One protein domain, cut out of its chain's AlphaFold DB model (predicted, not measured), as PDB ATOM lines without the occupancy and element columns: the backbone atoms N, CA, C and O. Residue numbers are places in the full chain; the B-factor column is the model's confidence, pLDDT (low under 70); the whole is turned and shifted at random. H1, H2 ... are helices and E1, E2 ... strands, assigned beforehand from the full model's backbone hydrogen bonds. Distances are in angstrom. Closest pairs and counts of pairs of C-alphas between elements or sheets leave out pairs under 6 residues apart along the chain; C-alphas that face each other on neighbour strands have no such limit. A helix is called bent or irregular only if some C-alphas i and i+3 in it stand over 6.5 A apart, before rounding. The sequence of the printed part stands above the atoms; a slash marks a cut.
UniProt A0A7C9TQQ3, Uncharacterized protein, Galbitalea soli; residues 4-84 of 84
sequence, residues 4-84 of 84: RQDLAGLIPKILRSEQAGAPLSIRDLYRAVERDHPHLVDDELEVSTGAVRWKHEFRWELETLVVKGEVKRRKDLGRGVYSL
ATOM      1  N   ARG A   4      53.733  30.359  -8.825       89.50
ATOM      2  CA  ARG A   4      52.644  29.806  -8.004       89.50
ATOM      3  C   ARG A   4      53.054  29.522  -6.554       89.50
ATOM      4  O   ARG A   4      52.285  29.811  -5.645       89.50
ATOM      5  N   GLN A   5      54.255  28.992  -6.322       88.75
ATOM      6  CA  GLN A   5      54.779  28.774  -4.967       88.75
ATOM      7  C   GLN A   5      55.019  30.103  -4.245       88.75
ATOM      8  O   GLN A   5      54.676  30.230  -3.070       88.75
ATOM      9  N   ASP A   6      55.549  31.094  -4.963       91.56
ATOM     10  CA  ASP A   6      55.773  32.433  -4.416       91.56
ATOM     11  C   ASP A   6      54.436  33.087  -4.035       91.56
ATOM     12  O   ASP A   6      54.279  33.567  -2.913       91.56
ATOM     13  N   LEU A   7      53.431  33.002  -4.916       92.50
ATOM     14  CA  LEU A   7      52.070  33.491  -4.678       92.50
ATOM     15  C   LEU A   7      51.399  32.810  -3.478       92.50
ATOM     16  O   LEU A   7      50.814  33.501  -2.644       92.50
ATOM     17  N   ALA A   8      51.512  31.488  -3.343       90.62
ATOM     18  CA  ALA A   8      50.937  30.754  -2.214       90.62
ATOM     19  C   ALA A   8      51.486  31.245  -0.863       90.62
ATOM     20  O   ALA A   8      50.728  31.418   0.091       90.62
ATOM     21  N   GLY A   9      52.790  31.531  -0.785       91.94
ATOM     22  CA  GLY A   9      53.409  32.102   0.416       91.94
ATOM     23  C   GLY A   9      53.102  33.589   0.634       91.94
ATOM     24  O   GLY A   9      53.247  34.094   1.752       91.94
ATOM     25  N   LEU A  10      52.699  34.298  -0.422       93.00
ATOM     26  CA  LEU A  10      52.442  35.734  -0.424       93.00
ATOM     27  C   LEU A  10      51.016  36.088   0.007       93.00
ATOM     28  O   LEU A  10      50.824  37.014   0.792       93.00
ATOM     29  N   ILE A  11      50.019  35.355  -0.491       93.56
ATOM     30  CA  ILE A  11      48.595  35.669  -0.308       93.56
ATOM     31  C   ILE A  11      48.219  35.856   1.175       93.56
ATOM     32  O   ILE A  11      47.623  36.888   1.498       93.56
ATOM     33  N   PRO A  12      48.599  34.959   2.111       92.31
ATOM     34  CA  PRO A  12      48.290  35.151   3.528       92.31
ATOM     35  C   PRO A  12      48.988  36.372   4.139       92.31
ATOM     36  O   PRO A  12      48.457  36.981   5.068       92.31
ATOM     37  N   LYS A  13      50.174  36.742   3.633       92.44
ATOM     38  CA  LYS A  13      50.921  37.919   4.099       92.44
ATOM     39  C   LYS A  13      50.238  39.207   3.654       92.44
ATOM     40  O   LYS A  13      50.039  40.068   4.501       92.44
ATOM     41  N   ILE A  14      49.823  39.286   2.386       92.75
ATOM     42  CA  ILE A  14      49.043  40.414   1.853       92.75
ATOM     43  C   ILE A  14      47.738  40.561   2.628       92.75
ATOM     44  O   ILE A  14      47.416  41.654   3.081       92.75
ATOM     45  N   LEU A  15      47.002  39.460   2.826       91.19
ATOM     46  CA  LEU A  15      45.785  39.488   3.636       91.19
ATOM     47  C   LEU A  15      46.093  40.032   5.031       91.19
ATOM     48  O   LEU A  15      45.443  40.962   5.474       91.19
ATOM     49  N   ARG A  16      47.136  39.549   5.707       90.75
ATOM     50  CA  ARG A  16      47.481  40.046   7.043       90.75
ATOM     51  C   ARG A  16      47.882  41.528   7.075       90.75
ATOM     52  O   ARG A  16      47.557  42.193   8.053       90.75
ATOM     53  N   SER A  17      48.609  42.025   6.074       87.62
ATOM     54  CA  SER A  17      49.120  43.403   6.059       87.62
ATOM     55  C   SER A  17      48.068  44.430   5.646       87.62
ATOM     56  O   SER A  17      48.039  45.526   6.195       87.62
ATOM     57  N   GLU A  18      47.205  44.081   4.692       85.19
ATOM     58  CA  GLU A  18      46.235  45.004   4.093       85.19
ATOM     59  C   GLU A  18      44.861  44.953   4.782       85.19
ATOM     60  O   GLU A  18      44.113  45.927   4.737       85.19
ATOM     61  N   GLN A  19      44.505  43.839   5.436       79.69
ATOM     62  CA  GLN A  19      43.183  43.612   6.035       79.69
ATOM     63  C   GLN A  19      43.007  44.390   7.351       79.69
ATOM     64  O   GLN A  19      42.670  43.785   8.359       79.69
ATOM     65  N   ALA A  20      43.226  45.711   7.374       79.50
ATOM     66  CA  ALA A  20      43.180  46.608   8.542       79.50
ATOM     67  C   ALA A  20      41.812  46.629   9.279       79.50
ATOM     68  O   ALA A  20      41.105  47.631   9.311       79.50
ATOM     69  N   GLY A  21      41.398  45.495   9.843       74.81
ATOM     70  CA  GLY A  21      40.059  45.212  10.356       74.81
ATOM     71  C   GLY A  21      39.014  44.848   9.291       74.81
ATOM     72  O   GLY A  21      37.939  44.373   9.654       74.81
ATOM     73  N   ALA A  22      39.302  45.019   7.996       84.88
ATOM     74  CA  ALA A  22      38.318  44.883   6.918       84.88
ATOM     75  C   ALA A  22      38.704  43.798   5.896       84.88
ATOM     76  O   ALA A  22      39.851  43.778   5.453       84.88
ATOM     77  N   PRO A  23      37.772  42.915   5.483       87.94
ATOM     78  CA  PRO A  23      38.004  41.954   4.405       87.94
ATOM     79  C   PRO A  23      38.391  42.633   3.087       87.94
ATOM     80  O   PRO A  23      37.903  43.716   2.774       87.94
ATOM     81  N   LEU A  24      39.234  41.971   2.298       91.81
ATOM     82  CA  LEU A  24      39.797  42.525   1.068       91.81
ATOM     83  C   LEU A  24      39.095  41.967  -0.160       91.81
ATOM     84  O   LEU A  24      38.817  40.767  -0.237       91.81
ATOM     85  N   SER A  25      38.847  42.816  -1.155       93.62
ATOM     86  CA  SER A  25      38.403  42.330  -2.455       93.62
ATOM     87  C   SER A  25      39.576  41.719  -3.221       93.62
ATOM     88  O   SER A  25      40.737  42.084  -3.035       93.62
ATOM     89  N   ILE A  26      39.285  40.834  -4.171       93.31
ATOM     90  CA  ILE A  26      40.314  40.275  -5.054       93.31
ATOM     91  C   ILE A  26      41.066  41.350  -5.845       93.31
ATOM     92  O   ILE A  26      42.224  41.160  -6.203       93.31
ATOM     93  N   ARG A  27      40.425  42.495  -6.103       92.75
ATOM     94  CA  ARG A  27      41.061  43.628  -6.773       92.75
ATOM     95  C   ARG A  27      42.103  44.296  -5.879       92.75
ATOM     96  O   ARG A  27      43.139  44.704  -6.391       92.75
ATOM     97  N   ASP A  28      41.844  44.388  -4.578       93.00
ATOM     98  CA  ASP A  28      42.801  44.941  -3.611       93.00
ATOM     99  C   ASP A  28      44.014  44.020  -3.484       93.00
ATOM    100  O   ASP A  28      45.151  44.480  -3.539       93.00
ATOM    101  N   LEU A  29      43.771  42.707  -3.457       93.81
ATOM    102  CA  LEU A  29      44.835  41.705  -3.476       93.81
ATOM    103  C   LEU A  29      45.709  41.809  -4.735       93.81
ATOM    104  O   LEU A  29      46.933  41.773  -4.633       93.81
ATOM    105  N   TYR A  30      45.109  41.990  -5.916       94.19
ATOM    106  CA  TYR A  30      45.873  42.215  -7.147       94.19
ATOM    107  C   TYR A  30      46.717  43.480  -7.093       94.19
ATOM    108  O   TYR A  30      47.885  43.433  -7.462       94.19
ATOM    109  N   ARG A  31      46.154  44.586  -6.601       94.19
ATOM    110  CA  ARG A  31      46.887  45.849  -6.465       94.19
ATOM    111  C   ARG A  31      48.075  45.722  -5.517       94.19
ATOM    112  O   ARG A  31      49.117  46.298  -5.797       94.19
ATOM    113  N   ALA A  32      47.937  44.961  -4.431       94.06
ATOM    114  CA  ALA A  32      49.043  44.701  -3.513       94.06
ATOM    115  C   ALA A  32      50.182  43.923  -4.200       94.06
ATOM    116  O   ALA A  32      51.345  44.290  -4.060       94.06
ATOM    117  N   VAL A  33      49.862  42.911  -5.017       94.25
ATOM    118  CA  VAL A  33      50.872  42.195  -5.823       94.25
ATOM    119  C   VAL A  33      51.516  43.116  -6.858       94.25
ATOM    120  O   VAL A  33      52.737  43.142  -6.963       94.25
ATOM    121  N   GLU A  34      50.717  43.891  -7.596       93.94
ATOM    122  CA  GLU A  34      51.208  44.839  -8.608       93.94
ATOM    123  C   GLU A  34      52.144  45.898  -7.995       93.94
ATOM    124  O   GLU A  34      53.149  46.252  -8.610       93.94
ATOM    125  N   ARG A  35      51.849  46.368  -6.776       94.00
ATOM    126  CA  ARG A  35      52.642  47.375  -6.055       94.00
ATOM    127  C   ARG A  35      53.926  46.801  -5.453       94.00
ATOM    128  O   ARG A  35      54.994  47.371  -5.656       94.00
ATOM    129  N   ASP A  36      53.822  45.698  -4.712       93.50
ATOM    130  CA  ASP A  36      54.907  45.218  -3.842       93.50
ATOM    131  C   ASP A  36      55.719  44.075  -4.478       93.50
ATOM    132  O   ASP A  36      56.867  43.828  -4.105       93.50
ATOM    133  N   HIS A  37      55.149  43.383  -5.471       92.44
ATOM    134  CA  HIS A  37      55.745  42.216  -6.128       92.44
ATOM    135  C   HIS A  37      55.628  42.276  -7.665       92.44
ATOM    136  O   HIS A  37      55.174  41.308  -8.284       92.44
ATOM    137  N   PRO A  38      56.093  43.361  -8.320       92.12
ATOM    138  CA  PRO A  38      55.922  43.553  -9.764       92.12
ATOM    139  C   PRO A  38      56.610  42.472 -10.612       92.12
ATOM    140  O   PRO A  38      56.181  42.195 -11.722       92.12
ATOM    141  N   HIS A  39      57.638  41.800 -10.082       89.19
ATOM    142  CA  HIS A  39      58.312  40.682 -10.753       89.19
ATOM    143  C   HIS A  39      57.427  39.434 -10.935       89.19
ATOM    144  O   HIS A  39      57.779  38.550 -11.712       89.19
ATOM    145  N   LEU A  40      56.298  39.334 -10.220       89.12
ATOM    146  CA  LEU A  40      55.323  38.247 -10.378       89.12
ATOM    147  C   LEU A  40      54.227  38.588 -11.401       89.12
ATOM    148  O   LEU A  40      53.449  37.707 -11.771       89.12
ATOM    149  N   VAL A  41      54.162  39.842 -11.849       89.94
ATOM    150  CA  VAL A  41      53.153  40.351 -12.779       89.94
ATOM    151  C   VAL A  41      53.658  40.187 -14.208       89.94
ATOM    152  O   VAL A  41      54.730  40.671 -14.559       89.94
ATOM    153  N   ASP A  42      52.869  39.509 -15.038       85.69
ATOM    154  CA  ASP A  42      53.058  39.452 -16.487       85.69
ATOM    155  C   ASP A  42      51.799  39.911 -17.233       85.69
ATOM    156  O   ASP A  42      50.690  39.834 -16.719       85.69
ATOM    157  N   ASP A  43      51.953  40.387 -18.464       78.00
ATOM    158  CA  ASP A  43      50.813  40.656 -19.356       78.00
ATOM    159  C   ASP A  43      50.551  39.481 -20.312       78.00
ATOM    160  O   ASP A  43      49.790  39.590 -21.274       78.00
ATOM    161  N   GLU A  44      51.178  38.328 -20.053       80.88
ATOM    162  CA  GLU A  44      50.950  37.118 -20.834       80.88
ATOM    163  C   GLU A  44      49.504  36.643 -20.669       80.88
ATOM    164  O   GLU A  44      49.013  36.433 -19.557       80.88
ATOM    165  N   LEU A  45      48.818  36.445 -21.793       78.88
ATOM    166  CA  LEU A  45      47.485  35.860 -21.816       78.88
ATOM    167  C   LEU A  45      47.588  34.339 -21.864       78.88
ATOM    168  O   LEU A  45      48.323  33.766 -22.668       78.88
ATOM    169  N   GLU A  46      46.802  33.669 -21.032       70.50
ATOM    170  CA  GLU A  46      46.664  32.226 -21.098       70.50
ATOM    171  C   GLU A  46      45.749  31.850 -22.270       70.50
ATOM    172  O   GLU A  46      44.565  32.193 -22.294       70.50
ATOM    173  N   VAL A  47      46.295  31.123 -23.247       70.19
ATOM    174  CA  VAL A  47      45.617  30.768 -24.511       70.19
ATOM    175  C   VAL A  47      44.309  29.992 -24.281       70.19
ATOM    176  O   VAL A  47      43.382  30.085 -25.080       70.19
ATOM    177  N   SER A  48      44.209  29.259 -23.171       68.75
ATOM    178  CA  SER A  48      43.054  28.439 -22.783       68.75
ATOM    179  C   SER A  48      41.860  29.243 -22.245       68.75
ATOM    180  O   SER A  48      40.727  28.774 -22.333       68.75
ATOM    181  N   THR A  49      42.087  30.429 -21.668       64.56
ATOM    182  CA  THR A  49      41.053  31.197 -20.943       64.56
ATOM    183  C   THR A  49      40.931  32.652 -21.390       64.56
ATOM    184  O   THR A  49      39.948  33.310 -21.050       64.56
ATOM    185  N   GLY A  50      41.919  33.179 -22.121       73.88
ATOM    186  CA  GLY A  50      42.020  34.602 -22.454       73.88
ATOM    187  C   GLY A  50      42.282  35.500 -21.238       73.88
ATOM    188  O   GLY A  50      42.179  36.719 -21.345       73.88
ATOM    189  N   ALA A  51      42.588  34.921 -20.070       75.94
ATOM    190  CA  ALA A  51      42.893  35.660 -18.853       75.94
ATOM    191  C   ALA A  51      44.393  35.962 -18.749       75.94
ATOM    192  O   ALA A  51      45.227  35.194 -19.221       75.94
ATOM    193  N   VAL A  52      44.734  37.057 -18.070       87.75
ATOM    194  CA  VAL A  52      46.125  37.363 -17.710       87.75
ATOM    195  C   VAL A  52      46.654  36.258 -16.790       87.75
ATOM    196  O   VAL A  52      46.064  35.999 -15.733       87.75
ATOM    197  N   ARG A  53      47.749  35.610 -17.196       90.00
ATOM    198  CA  ARG A  53      48.267  34.367 -16.615       90.00
ATOM    199  C   ARG A  53      48.497  34.484 -15.114       90.00
ATOM    200  O   ARG A  53      47.938  33.687 -14.360       90.00
ATOM    201  N   TRP A  54      49.215  35.506 -14.639       91.69
ATOM    202  CA  TRP A  54      49.436  35.652 -13.194       91.69
ATOM    203  C   TRP A  54      48.139  35.874 -12.398       91.69
ATOM    204  O   TRP A  54      48.027  35.390 -11.275       91.69
ATOM    205  N   LYS A  55      47.125  36.559 -12.957       93.00
ATOM    206  CA  LYS A  55      45.831  36.771 -12.273       93.00
ATOM    207  C   LYS A  55      45.059  35.464 -12.134       93.00
ATOM    208  O   LYS A  55      44.332  35.293 -11.149       93.00
ATOM    209  N   HIS A  56      45.197  34.568 -13.111       91.94
ATOM    210  CA  HIS A  56      44.626  33.227 -13.063       91.94
ATOM    211  C   HIS A  56      45.370  32.334 -12.061       91.94
ATOM    212  O   HIS A  56      44.729  31.762 -11.179       91.94
ATOM    213  N   GLU A  57      46.703  32.303 -12.110       93.06
ATOM    214  CA  GLU A  57      47.534  31.593 -11.129       93.06
ATOM    215  C   GLU A  57      47.248  32.069  -9.694       93.06
ATOM    216  O   GLU A  57      47.035  31.252  -8.799       93.06
ATOM    217  N   PHE A  58      47.137  33.385  -9.485       94.69
ATOM    218  CA  PHE A  58      46.769  33.976  -8.200       94.69
ATOM    219  C   PHE A  58      45.401  33.491  -7.717       94.69
ATOM    220  O   PHE A  58      45.253  33.120  -6.554       94.69
ATOM    221  N   ARG A  59      44.387  33.483  -8.598       93.62
ATOM    222  CA  ARG A  59      43.051  32.967  -8.254       93.62
ATOM    223  C   ARG A  59      43.125  31.514  -7.832       93.62
ATOM    224  O   ARG A  59      42.523  31.168  -6.826       93.62
ATOM    225  N   TRP A  60      43.852  30.682  -8.571       93.81
ATOM    226  CA  TRP A  60      44.001  29.274  -8.221       93.81
ATOM    227  C   TRP A  60      44.602  29.126  -6.820       93.81
ATOM    228  O   TRP A  60      44.020  28.450  -5.969       93.81
ATOM    229  N   GLU A  61      45.727  29.780  -6.538       95.31
ATOM    230  CA  GLU A  61      46.358  29.668  -5.220       95.31
ATOM    231  C   GLU A  61      45.457  30.194  -4.099       95.31
ATOM    232  O   GLU A  61      45.314  29.541  -3.066       95.31
ATOM    233  N   LEU A  62      44.754  31.306  -4.324       94.75
ATOM    234  CA  LEU A  62      43.778  31.833  -3.373       94.75
ATOM    235  C   LEU A  62      42.661  30.822  -3.077       94.75
ATOM    236  O   LEU A  62      42.339  30.586  -1.915       94.75
ATOM    237  N   GLU A  63      42.098  30.181  -4.103       94.25
ATOM    238  CA  GLU A  63      41.092  29.127  -3.922       94.25
ATOM    239  C   GLU A  63      41.651  27.908  -3.190       94.25
ATOM    240  O   GLU A  63      40.963  27.311  -2.365       94.25
ATOM    241  N   THR A  64      42.909  27.555  -3.451       95.69
ATOM    242  CA  THR A  64      43.582  26.445  -2.767       95.69
ATOM    243  C   THR A  64      43.706  26.731  -1.274       95.69
ATOM    244  O   THR A  64      43.403  25.863  -0.457       95.69
ATOM    245  N   LEU A  65      44.088  27.955  -0.903       94.88
ATOM    246  CA  LEU A  65      44.153  28.392   0.493       94.88
ATOM    247  C   LEU A  65      42.767  28.429   1.150       94.88
ATOM    248  O   LEU A  65      42.636  28.086   2.325       94.88
ATOM    249  N   VAL A  66      41.719  28.768   0.392       94.31
ATOM    250  CA  VAL A  66      40.331  28.680   0.872       94.31
ATOM    251  C   VAL A  66      39.919  27.237   1.149       94.31
ATOM    252  O   VAL A  66      39.358  26.957   2.205       94.31
ATOM    253  N   VAL A  67      40.222  26.303   0.243       95.44
ATOM    254  CA  VAL A  67      39.931  24.870   0.427       95.44
ATOM    255  C   VAL A  67      40.687  24.294   1.628       95.44
ATOM    256  O   VAL A  67      40.134  23.479   2.362       95.44
ATOM    257  N   LYS A  68      41.922  24.748   1.869       94.19
ATOM    258  CA  LYS A  68      42.717  24.376   3.051       94.19
ATOM    259  C   LYS A  68      42.224  25.012   4.358       94.19
ATOM    260  O   LYS A  68      42.681  24.617   5.425       94.19
ATOM    261  N   GLY A  69      41.313  25.984   4.292       92.31
ATOM    262  CA  GLY A  69      40.814  26.718   5.456       92.31
ATOM    263  C   GLY A  69      41.769  27.791   5.988       92.31
ATOM    264  O   GLY A  69      41.516  28.342   7.055       92.31
ATOM    265  N   GLU A  70      42.842  28.106   5.258       92.50
ATOM    266  CA  GLU A  70      43.813  29.153   5.617       92.50
ATOM    267  C   GLU A  70      43.294  30.564   5.300       92.50
ATOM    268  O   GLU A  70      43.748  31.547   5.881       92.50
ATOM    269  N   VAL A  71      42.341  30.662   4.368       93.62
ATOM    270  CA  VAL A  71      41.678  31.902   3.957       93.62
ATOM    271  C   VAL A  71      40.171  31.665   3.926       93.62
ATOM    272  O   VAL A  71      39.686  30.645   3.444       93.62
ATOM    273  N   LYS A  72      39.386  32.625   4.399       92.44
ATOM    274  CA  LYS A  72      37.926  32.599   4.341       92.44
ATOM    275  C   LYS A  72      37.427  33.452   3.190       92.44
ATOM    276  O   LYS A  72      37.725  34.639   3.090       92.44
ATOM    277  N   ARG A  73      36.574  32.866   2.351       93.31
ATOM    278  CA  ARG A  73      35.784  33.619   1.375       93.31
ATOM    279  C   ARG A  73      34.531  34.183   2.050       93.31
ATOM    280  O   ARG A  73      33.654  33.426   2.466       93.31
ATOM    281  N   ARG A  74      34.412  35.509   2.096       90.50
ATOM    282  CA  ARG A  74      33.301  36.246   2.718       90.50
ATOM    283  C   ARG A  74      32.151  36.457   1.735       90.50
ATOM    284  O   ARG A  74      31.988  37.531   1.169       90.50
ATOM    285  N   LYS A  75      31.360  35.401   1.504       86.44
ATOM    286  CA  LYS A  75      30.183  35.448   0.606       86.44
ATOM    287  C   LYS A  75      29.109  36.435   1.084       86.44
ATOM    288  O   LYS A  75      28.345  36.932   0.265       86.44
ATOM    289  N   ASP A  76      29.079  36.711   2.384       85.31
ATOM    290  CA  ASP A  76      28.204  37.678   3.049       85.31
ATOM    291  C   ASP A  76      28.476  39.134   2.637       85.31
ATOM    292  O   ASP A  76      27.573  39.961   2.695       85.31
ATOM    293  N   LEU A  77      29.691  39.441   2.171       79.75
ATOM    294  CA  LEU A  77      30.119  40.794   1.785       79.75
ATOM    295  C   LEU A  77      30.185  40.997   0.263       79.75
ATOM    296  O   LEU A  77      30.675  42.018  -0.215       79.75
ATOM    297  N   GLY A  78      29.693  40.022  -0.506       81.50
ATOM    298  CA  GLY A  78      29.712  40.035  -1.964       81.50
ATOM    299  C   GLY A  78      30.725  39.071  -2.582       81.50
ATOM    300  O   GLY A  78      31.448  38.324  -1.918       81.50
ATOM    301  N   ARG A  79      30.747  39.032  -3.918       83.69
ATOM    302  CA  ARG A  79      31.605  38.107  -4.667       83.69
ATOM    303  C   ARG A  79      33.059  38.582  -4.636       83.69
ATOM    304  O   ARG A  79      33.351  39.713  -5.000       83.69
ATOM    305  N   GLY A  80      33.973  37.669  -4.309       87.94
ATOM    306  CA  GLY A  80      35.413  37.918  -4.400       87.94
ATOM    307  C   GLY A  80      35.990  38.716  -3.231       87.94
ATOM    308  O   GLY A  80      36.971  39.421  -3.435       87.94
ATOM    309  N   VAL A  81      35.392  38.604  -2.043       92.31
ATOM    310  CA  VAL A  81      35.904  39.181  -0.792       92.31
ATOM    311  C   VAL A  81      36.522  38.080   0.074       92.31
ATOM    312  O   VAL A  81      35.945  36.995   0.207       92.31
ATOM    313  N   TYR A  82      37.691  38.352   0.656       92.06
ATOM    314  CA  TYR A  82      38.517  37.387   1.380       92.06
ATOM    315  C   TYR A  82      39.027  37.956   2.710       92.06
ATOM    316  O   TYR A  82      39.272  39.154   2.842       92.06
ATOM    317  N   SER A  83      39.183  37.082   3.700       91.19
ATOM    318  CA  SER A  83      39.785  37.374   5.005       91.19
ATOM    319  C   SER A  83      40.606  36.177   5.481       91.19
ATOM    320  O   SER A  83      40.424  35.078   4.963       91.19
ATOM    321  N   LEU A  84      41.462  36.353   6.487       89.12
ATOM    322  CA  LEU A  84      41.911  35.224   7.318       89.12
ATOM    323  C   LEU A  84      40.754  34.681   8.194       89.12
ATOM    324  O   LEU A  84      39.747  35.410   8.392       89.12
TER     325      LEU A  84
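Overview. This is residues 4 to 84 of the 84 residues of an uncharacterized protein of Galbitalea soli (UniProt A0A7C9TQQ3). Three helices set at steep angles make a small cluster, their centres at the corners of a triangle: H1 crosses both H2 and H3, and H2 and H3 come near each other on the far side of it. At one end of the long axis E1 runs between two short stretches, residues 24 to 25 and 72 to 73, and at the other end lies the loop between H2 and H3. The printed part has 81 residues, with three named helices and one named strand in the order H1, H2, H3, E1, and its class is mostly helix. It is compact, with a radius of gyration of the C-alphas of 12.3 A and spans of 35 by 24 by 21 A.

Along the chain. Find C-alpha 4 at (52.644, 29.806, -8.004); there H1 begins, and it runs over residues 4 to 18 for 20.5 A. It is irregular, but only just: C-alphas 9 and 12 are 6.7 A apart, and its line is a rough one. Next look for H2, residues 26 to 36, 15.5 A long. Then find C-alpha 53 at (48.267, 34.367, -16.615), where H3 begins; it takes residues 53 to 67 and measures 21.2 A. Last comes E1, residues 81 to 83, with C-alpha 83 at (39.785, 37.374, 5.005).

Arrangement. Begin with H1, which touches H3, with the C-alphas of Ala 8 and Glu 61 the closest at 5.6 A. Their lines are about perpendicular at 71 degrees, only just more than a steep tilt. With residues 11 to 15 alone, H1 touches H2; the closest C-alphas are those of Ile 14 and Ala 32, 6.9 A apart, and the lines are about perpendicular at 79 degrees. H2 and H3 are close but not clearly touching: look at the C-alphas of Tyr 30 and Lys 55, their closest, at 7.5 A. They run opposite ways at a steep tilt of 61 degrees. E1 pairs with no named strand, yet residues 24 to 25 pair antiparallel with its residues 81 to 82, and residues 72 to 73 with its residues 82 to 83. The closest C-alphas of H2 and E1 are those of Ile 26 and Val 81, 6.2 A apart, while H3 and E1 are apart. In H2 and H3 every O i to N i+4 pair is within hydrogen-bond range, and in H1 9 of 11 are.

Size, cuts and confidence. Look at Gly 21 and Val 47 for the two C-alphas farthest apart, 38.1 A. The printed part has no cut and ends at residue 84, the chain's last. H1 to H2 is a short link; H2 to H3, with 16 residues between them, and H3 to E1, with 13, are long. The mean pLDDT of the printed part is 88.9, and residues 48 to 49 are under 70.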